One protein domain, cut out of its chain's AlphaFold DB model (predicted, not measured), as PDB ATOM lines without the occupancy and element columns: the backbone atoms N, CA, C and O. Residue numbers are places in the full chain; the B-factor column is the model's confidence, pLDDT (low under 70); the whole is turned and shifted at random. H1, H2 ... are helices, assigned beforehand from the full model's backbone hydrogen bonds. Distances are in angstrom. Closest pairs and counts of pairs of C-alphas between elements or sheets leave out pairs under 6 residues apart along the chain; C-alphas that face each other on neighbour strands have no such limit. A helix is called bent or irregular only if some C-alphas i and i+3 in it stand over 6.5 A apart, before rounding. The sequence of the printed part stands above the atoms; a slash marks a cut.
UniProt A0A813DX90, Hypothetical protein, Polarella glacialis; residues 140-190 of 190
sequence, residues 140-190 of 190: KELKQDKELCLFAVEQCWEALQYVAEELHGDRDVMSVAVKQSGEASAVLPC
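AT A GLANCE: This is residues 140 to 190 of the 190 residues of the protein "Hypothetical protein" of Polarella glacialis (UniProt A0A813DX90). Two helices, the long H3 and the shorter H1, lie nearly side by side and run the same way, with H3 shifted so that it runs on past H1, and the short H2 packs on both of them. The end of H3 and the tail after it, residues 182 to 190, stick out from this small body and make the length of the whole. The printed part has 51 residues with three named helices, H1, H2 and H3 in chain order, no named strand, and the class all helix. It is only just compact, close to loose, with a radius of gyration of the C-alphas of 11.5 A, and it spans 40 by 16 by 15 A.

HOW THE PARTS SIT: H3, residues 171 to 187, is the longest helix. It touches H1, residues 146 to 155, with residues 172 to 177 alone. Their closest C-alphas are those of Leu 150 and Val 173, 5.4 A apart. The two lines stand at a shallow tilt of 9 degrees, the same way. H3 touches H2, residues 157 to 161, with residues 176 to 181 alone, and the closest C-alphas are those of Trp 157 and Ala 177, 4.6 A apart. H1 and H2 touch too, with the C-alphas of Val 153 and Ala 159 closest at 5.1 A. In H1 every O i to N i+4 pair is within hydrogen-bond range; in H3 it is 11 of 13, and in H2 0 of 1, beside 2 of 2 O i to N i+3 pairs.

IN THESE COORDINATES: H3 begins at C-alpha 171, at (355.344, 114.263, 185.694), and ends at C-alpha 187, at (354.690, 136.092, 198.094), 25.1 A from first to last C-alpha. H1 begins at C-alpha 146, at (354.353, 117.697, 175.259), and measures 14.3 A. H2 measures 8.7 A; it is neither bent nor irregular, but only just: C-alphas 158 and 161 are 6.1 A apart.

THE WHOLE: The two C-alphas farthest apart are those of Glu 141 and Cys 190, at 40.1 A. Residues 182 to 190, of which 182 to 187 belong to H3, stand free; without them the body of 42 residues spans 26 by 18 by 16 A, with a radius of gyration of 8.8 A. The link from H1 to H2 is tight, with 1 residue, and the link from H2 to H3 is short, with 9 residues. The printed part has no cut, and Cys 190 is the chain's last residue. The mean pLDDT of the printed part is 83.4, and the same residues 182 to 190 are under 70.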
ATOM      1  N   LYS A 140     343.696 121.025 169.072       96.25
ATOM      2  CA  LYS A 140     343.691 120.011 170.139       96.25
ATOM      3  C   LYS A 140     344.933 119.126 170.078       96.25
ATOM      4  O   LYS A 140     345.494 118.795 171.113       96.25
ATOM      5  N   GLU A 141     345.371 118.800 168.870       96.00
ATOM      6  CA  GLU A 141     346.537 117.969 168.591       96.00
ATOM      7  C   GLU A 141     347.821 118.660 169.070       96.00
ATOM      8  O   GLU A 141     348.642 118.039 169.736       96.00
ATOM      9  N   LEU A 142     347.970 119.966 168.817       96.94
ATOM     10  CA  LEU A 142     349.125 120.732 169.300       96.94
ATOM     11  C   LEU A 142     349.086 120.968 170.816       96.94
ATOM     12  O   LEU A 142     350.131 121.009 171.454       96.94
ATOM     13  N   LYS A 143     347.904 121.035 171.434       96.88
ATOM     14  CA  LYS A 143     347.764 121.049 172.905       96.88
ATOM     15  C   LYS A 143     348.116 119.716 173.573       96.88
ATOM     16  O   LYS A 143     348.195 119.662 174.799       96.88
ATOM     17  N   GLN A 144     348.307 118.655 172.793       95.44
ATOM     18  CA  GLN A 144     348.838 117.366 173.244       95.44
ATOM     19  C   GLN A 144     350.336 117.219 172.947       95.44
ATOM     20  O   GLN A 144     350.957 116.260 173.407       95.44
ATOM     21  N   ASP A 145     350.938 118.161 172.214       96.50
ATOM     22  CA  ASP A 145     352.382 118.207 172.029       96.50
ATOM     23  C   ASP A 145     353.038 118.569 173.365       96.50
ATOM     24  O   ASP A 145     352.958 119.703 173.855       96.50
ATOM     25  N   LYS A 146     353.679 117.566 173.970       94.94
ATOM     26  CA  LYS A 146     354.353 117.697 175.259       94.94
ATOM     27  C   LYS A 146     355.435 118.774 175.231       94.94
ATOM     28  O   LYS A 146     355.566 119.487 176.219       94.94
ATOM     29  N   GLU A 147     356.201 118.899 174.148       96.81
ATOM     30  CA  GLU A 147     357.291 119.876 174.071       96.81
ATOM     31  C   GLU A 147     356.736 121.299 174.024       96.81
ATOM     32  O   GLU A 147     357.196 122.164 174.772       96.81
ATOM     33  N   LEU A 148     355.698 121.526 173.215       97.38
ATOM     34  CA  LEU A 148     355.027 122.825 173.139       97.38
ATOM     35  C   LEU A 148     354.380 123.203 174.479       97.38
ATOM     36  O   LEU A 148     354.531 124.332 174.950       97.38
ATOM     37  N   CYS A 149     353.676 122.259 175.106       96.19
ATOM     38  CA  CYS A 149     352.997 122.481 176.380       96.19
ATOM     39  C   CYS A 149     353.984 122.741 177.516       96.19
ATOM     40  O   CYS A 149     353.780 123.666 178.300       96.19
ATOM     41  N   LEU A 150     355.070 121.966 177.588       95.50
ATOM     42  CA  LEU A 150     356.129 122.182 178.568       95.50
ATOM     43  C   LEU A 150     356.736 123.575 178.393       95.50
ATOM     44  O   LEU A 150     356.837 124.317 179.364       95.50
ATOM     45  N   PHE A 151     357.036 123.966 177.155       96.50
ATOM     46  CA  PHE A 151     357.587 125.281 176.847       96.50
ATOM     47  C   PHE A 151     356.633 126.436 177.217       96.50
ATOM     48  O   PHE A 151     357.073 127.471 177.719       96.50
ATOM     49  N   ALA A 152     355.320 126.275 177.026       96.56
ATOM     50  CA  ALA A 152     354.331 127.262 177.469       96.56
ATOM     51  C   ALA A 152     354.261 127.363 179.006       96.56
ATOM     52  O   ALA A 152     354.237 128.462 179.558       96.56
ATOM     53  N   VAL A 153     354.274 126.221 179.702       94.94
ATOM     54  CA  VAL A 153     354.248 126.142 181.174       94.94
ATOM     55  C   VAL A 153     355.536 126.691 181.796       94.94
ATOM     56  O   VAL A 153     355.493 127.309 182.859       94.94
ATOM     57  N   GLU A 154     356.677 126.531 181.125       94.50
ATOM     58  CA  GLU A 154     357.951 127.140 181.519       94.50
ATOM     59  C   GLU A 154     357.913 128.671 181.477       94.50
ATOM     60  O   GLU A 154     358.567 129.317 182.293       94.50
ATOM     61  N   GLN A 155     357.135 129.274 180.576       94.25
ATOM     62  CA  GLN A 155     356.934 130.726 180.578       94.25
ATOM     63  C   GLN A 155     355.985 131.171 181.691       94.25
ATOM     64  O   GLN A 155     356.235 132.184 182.345       94.25
ATOM     65  N   CYS A 156     354.890 130.435 181.898       94.31
ATOM     66  CA  CYS A 156     353.955 130.679 182.986       94.31
ATOM     67  C   CYS A 156     353.155 129.421 183.321       94.31
ATOM     68  O   CYS A 156     352.499 128.839 182.458       94.31
ATOM     69  N   TRP A 157     353.123 129.059 184.600       91.94
ATOM     70  CA  TRP A 157     352.371 127.909 185.096       91.94
ATOM     71  C   TRP A 157     350.869 127.967 184.768       91.94
ATOM     72  O   TRP A 157     350.245 126.918 184.613       91.94
ATOM     73  N   GLU A 158     350.290 129.166 184.609       92.56
ATOM     74  CA  GLU A 158     348.887 129.352 184.210       92.56
ATOM     75  C   GLU A 158     348.587 128.799 182.808       92.56
ATOM     76  O   GLU A 158     347.422 128.556 182.484       92.56
ATOM     77  N   ALA A 159     349.609 128.533 181.983       94.75
ATOM     78  CA  ALA A 159     349.447 127.870 180.692       94.75
ATOM     79  C   ALA A 159     348.828 126.469 180.820       94.75
ATOM     80  O   ALA A 159     348.189 126.006 179.876       94.75
ATOM     81  N   LEU A 160     348.934 125.826 181.995       93.38
ATOM     82  CA  LEU A 160     348.296 124.537 182.288       93.38
ATOM     83  C   LEU A 160     346.793 124.513 181.986       93.38
ATOM     84  O   LEU A 160     346.272 123.457 181.633       93.38
ATOM     85  N   GLN A 161     346.100 125.652 182.097       94.50
ATOM     86  CA  GLN A 161     344.666 125.739 181.804       94.50
ATOM     87  C   GLN A 161     344.329 125.434 180.332       94.50
ATOM     88  O   GLN A 161     343.188 125.107 180.020       94.50
ATOM     89  N   TYR A 162     345.312 125.560 179.431       95.62
ATOM     90  CA  TYR A 162     345.162 125.328 177.992       95.62
ATOM     91  C   TYR A 162     345.797 124.019 177.516       95.62
ATOM     92  O   TYR A 162     345.536 123.598 176.387       95.62
ATOM     93  N   VAL A 163     346.628 123.393 178.351       93.81
ATOM     94  CA  VAL A 163     347.236 122.085 178.089       93.81
ATOM     95  C   VAL A 163     346.143 121.015 178.076       93.81
ATOM     96  O   VAL A 163     345.205 121.074 178.873       93.81
ATOM     97  N   ALA A 164     346.255 120.041 177.171       94.38
ATOM     98  CA  ALA A 164     345.294 118.948 177.093       94.38
ATOM     99  C   ALA A 164     345.271 118.115 178.391       94.38
ATOM    100  O   ALA A 164     346.310 117.893 179.018       94.38
ATOM    101  N   GLU A 165     344.087 117.637 178.785       89.62
ATOM    102  CA  GLU A 165     343.877 116.919 180.052       89.62
ATOM    103  C   GLU A 165     344.770 115.676 180.177       89.62
ATOM    104  O   GLU A 165     345.215 115.331 181.273       89.62
ATOM    105  N   GLU A 166     345.108 115.029 179.056       91.12
ATOM    106  CA  GLU A 166     345.992 113.863 179.036       91.12
ATOM    107  C   GLU A 166     347.401 114.168 179.578       91.12
ATOM    108  O   GLU A 166     348.061 113.277 180.117       91.12
ATOM    109  N   LEU A 167     347.856 115.422 179.478       89.38
ATOM    110  CA  LEU A 167     349.164 115.867 179.961       89.38
ATOM    111  C   LEU A 167     349.139 116.386 181.409       89.38
ATOM    112  O   LEU A 167     350.203 116.582 181.992       89.38
ATOM    113  N   HIS A 168     347.972 116.547 182.049       85.06
ATOM    114  CA  HIS A 168     347.897 116.930 183.473       85.06
ATOM    115  C   HIS A 168     348.426 115.839 184.416       85.06
ATOM    116  O   HIS A 168     348.753 116.115 185.568       85.06
ATOM    117  N   GLY A 169     348.532 114.596 183.941       80.50
ATOM    118  CA  GLY A 169     349.206 113.505 184.651       80.50
ATOM    119  C   GLY A 169     350.706 113.397 184.354       80.50
ATOM    120  O   GLY A 169     351.389 112.589 184.991       80.50
ATOM    121  N   ASP A 170     351.232 114.169 183.396       92.31
ATOM    122  CA  ASP A 170     352.637 114.091 183.009       92.31
ATOM    123  C   ASP A 170     353.527 114.701 184.098       92.31
ATOM    124  O   ASP A 170     353.380 115.855 184.512       92.31
ATOM    125  N   ARG A 171     354.473 113.893 184.578       88.62
ATOM    126  CA  ARG A 171     355.344 114.263 185.694       88.62
ATOM    127  C   ARG A 171     356.195 115.489 185.374       88.62
ATOM    128  O   ARG A 171     356.434 116.287 186.278       88.62
ATOM    129  N   ASP A 172     356.661 115.628 184.136       89.88
ATOM    130  CA  ASP A 172     357.572 116.706 183.766       89.88
ATOM    131  C   ASP A 172     356.804 118.026 183.729       89.88
ATOM    132  O   ASP A 172     357.177 118.959 184.445       89.88
ATOM    133  N   VAL A 173     355.668 118.053 183.021       88.00
ATOM    134  CA  VAL A 173     354.774 119.220 182.914       88.00
ATOM    135  C   VAL A 173     354.325 119.700 184.300       88.00
ATOM    136  O   VAL A 173     354.491 120.874 184.646       88.00
ATOM    137  N   MET A 174     353.841 118.787 185.144       87.88
ATOM    138  CA  MET A 174     353.379 119.139 186.489       87.88
ATOM    139  C   MET A 174     354.521 119.574 187.408       87.88
ATOM    140  O   MET A 174     354.336 120.462 188.240       87.88
ATOM    141  N   SER A 175     355.720 119.000 187.263       88.94
ATOM    142  CA  SER A 175     356.865 119.410 188.080       88.94
ATOM    143  C   SER A 175     357.302 120.850 187.804       88.94
ATOM    144  O   SER A 175     357.695 121.543 188.743       88.94
ATOM    145  N   VAL A 176     357.216 121.314 186.551       89.69
ATOM    146  CA  VAL A 176     357.534 122.703 186.182       89.69
ATOM    147  C   VAL A 176     356.487 123.653 186.756       89.69
ATOM    148  O   VAL A 176     356.840 124.622 187.431       89.69
ATOM    149  N   ALA A 177     355.203 123.338 186.578       87.06
ATOM    150  CA  ALA A 177     354.119 124.175 187.081       87.06
ATOM    151  C   ALA A 177     354.107 124.298 188.616       87.06
ATOM    152  O   ALA A 177     353.893 125.382 189.165       87.06
ATOM    153  N   VAL A 178     354.370 123.197 189.331       87.12
ATOM    154  CA  VAL A 178     354.441 123.194 190.803       87.12
ATOM    155  C   VAL A 178     355.634 124.002 191.307       87.12
ATOM    156  O   VAL A 178     355.503 124.698 192.309       87.12
ATOM    157  N   LYS A 179     356.787 123.961 190.628       87.31
ATOM    158  CA  LYS A 179     357.945 124.784 191.015       87.31
ATOM    159  C   LYS A 179     357.627 126.276 190.931       87.31
ATOM    160  O   LYS A 179     357.844 126.984 191.906       87.31
ATOM    161  N   GLN A 180     357.033 126.733 189.828       82.00
ATOM    162  CA  GLN A 180     356.658 128.144 189.674       82.00
ATOM    163  C   GLN A 180     355.572 128.591 190.663       82.00
ATOM    164  O   GLN A 180     355.685 129.657 191.264       82.00
ATOM    165  N   SER A 181     354.526 127.783 190.862       75.69
ATOM    166  CA  SER A 181     353.448 128.117 191.807       75.69
ATOM    167  C   SER A 181     353.894 128.016 193.274       75.69
ATOM    168  O   SER A 181     353.491 128.833 194.102       75.69
ATOM    169  N   GLY A 182     354.777 127.068 193.601       63.81
ATOM    170  CA  GLY A 182     355.391 126.912 194.921       63.81
ATOM    171  C   GLY A 182     356.377 128.030 195.270       63.81
ATOM    172  O   GLY A 182     356.429 128.451 196.422       63.81
ATOM    173  N   GLU A 183     357.099 128.569 194.285       55.22
ATOM    174  CA  GLU A 183     357.923 129.775 194.442       55.22
ATOM    175  C   GLU A 183     357.062 131.046 194.595       55.22
ATOM    176  O   GLU A 183     357.401 131.927 195.386       55.22
ATOM    177  N   ALA A 184     355.897 131.118 193.936       46.69
ATOM    178  CA  ALA A 184     354.934 132.212 194.106       46.69
ATOM    179  C   ALA A 184     354.187 132.178 195.460       46.69
ATOM    180  O   ALA A 184     353.796 133.226 195.978       46.69
ATOM    181  N   SER A 185     354.048 130.998 196.079       44.19
ATOM    182  CA  SER A 185     353.477 130.817 197.429       44.19
ATOM    183  C   SER A 185     354.286 131.522 198.535       44.19
ATOM    184  O   SER A 185     353.759 131.813 199.606       44.19
ATOM    185  N   ALA A 186     355.545 131.900 198.274       40.25
ATOM    186  CA  ALA A 186     356.333 132.728 199.190       40.25
ATOM    187  C   ALA A 186     355.960 134.232 199.163       40.25
ATOM    188  O   ALA A 186     356.544 135.008 199.922       40.25
ATOM    189  N   VAL A 187     355.017 134.664 198.308       41.72
ATOM    190  CA  VAL A 187     354.690 136.092 198.094       41.72
ATOM    191  C   VAL A 187     353.188 136.413 198.193       41.72
ATOM    192  O   VAL A 187     352.782 137.516 197.835       41.72
ATOM    193  N   LEU A 188     352.339 135.533 198.737       30.36
ATOM    194  CA  LEU A 188     350.965 135.918 199.096       30.36
ATOM    195  C   LEU A 188     350.718 135.747 200.606       30.36
ATOM    196  O   LEU A 188     351.031 134.688 201.152       30.36
ATOM    197  N   PRO A 189     350.228 136.797 201.303       34.41
ATOM    198  CA  PRO A 189     350.034 136.772 202.747       34.41
ATOM    199  C   PRO A 189     348.858 135.867 203.134       34.41
ATOM    200  O   PRO A 189     347.960 135.631 202.327       34.41
ATOM    201  N   CYS A 190     348.933 135.394 204.382       34.84
ATOM    202  CA  CYS A 190     348.010 134.507 205.095       34.84
ATOM    203  C   CYS A 190     346.515 134.720 204.837       34.84
ATOM    204  O   CYS A 190     346.080 135.892 204.754       34.84
TER     205      CYS A 190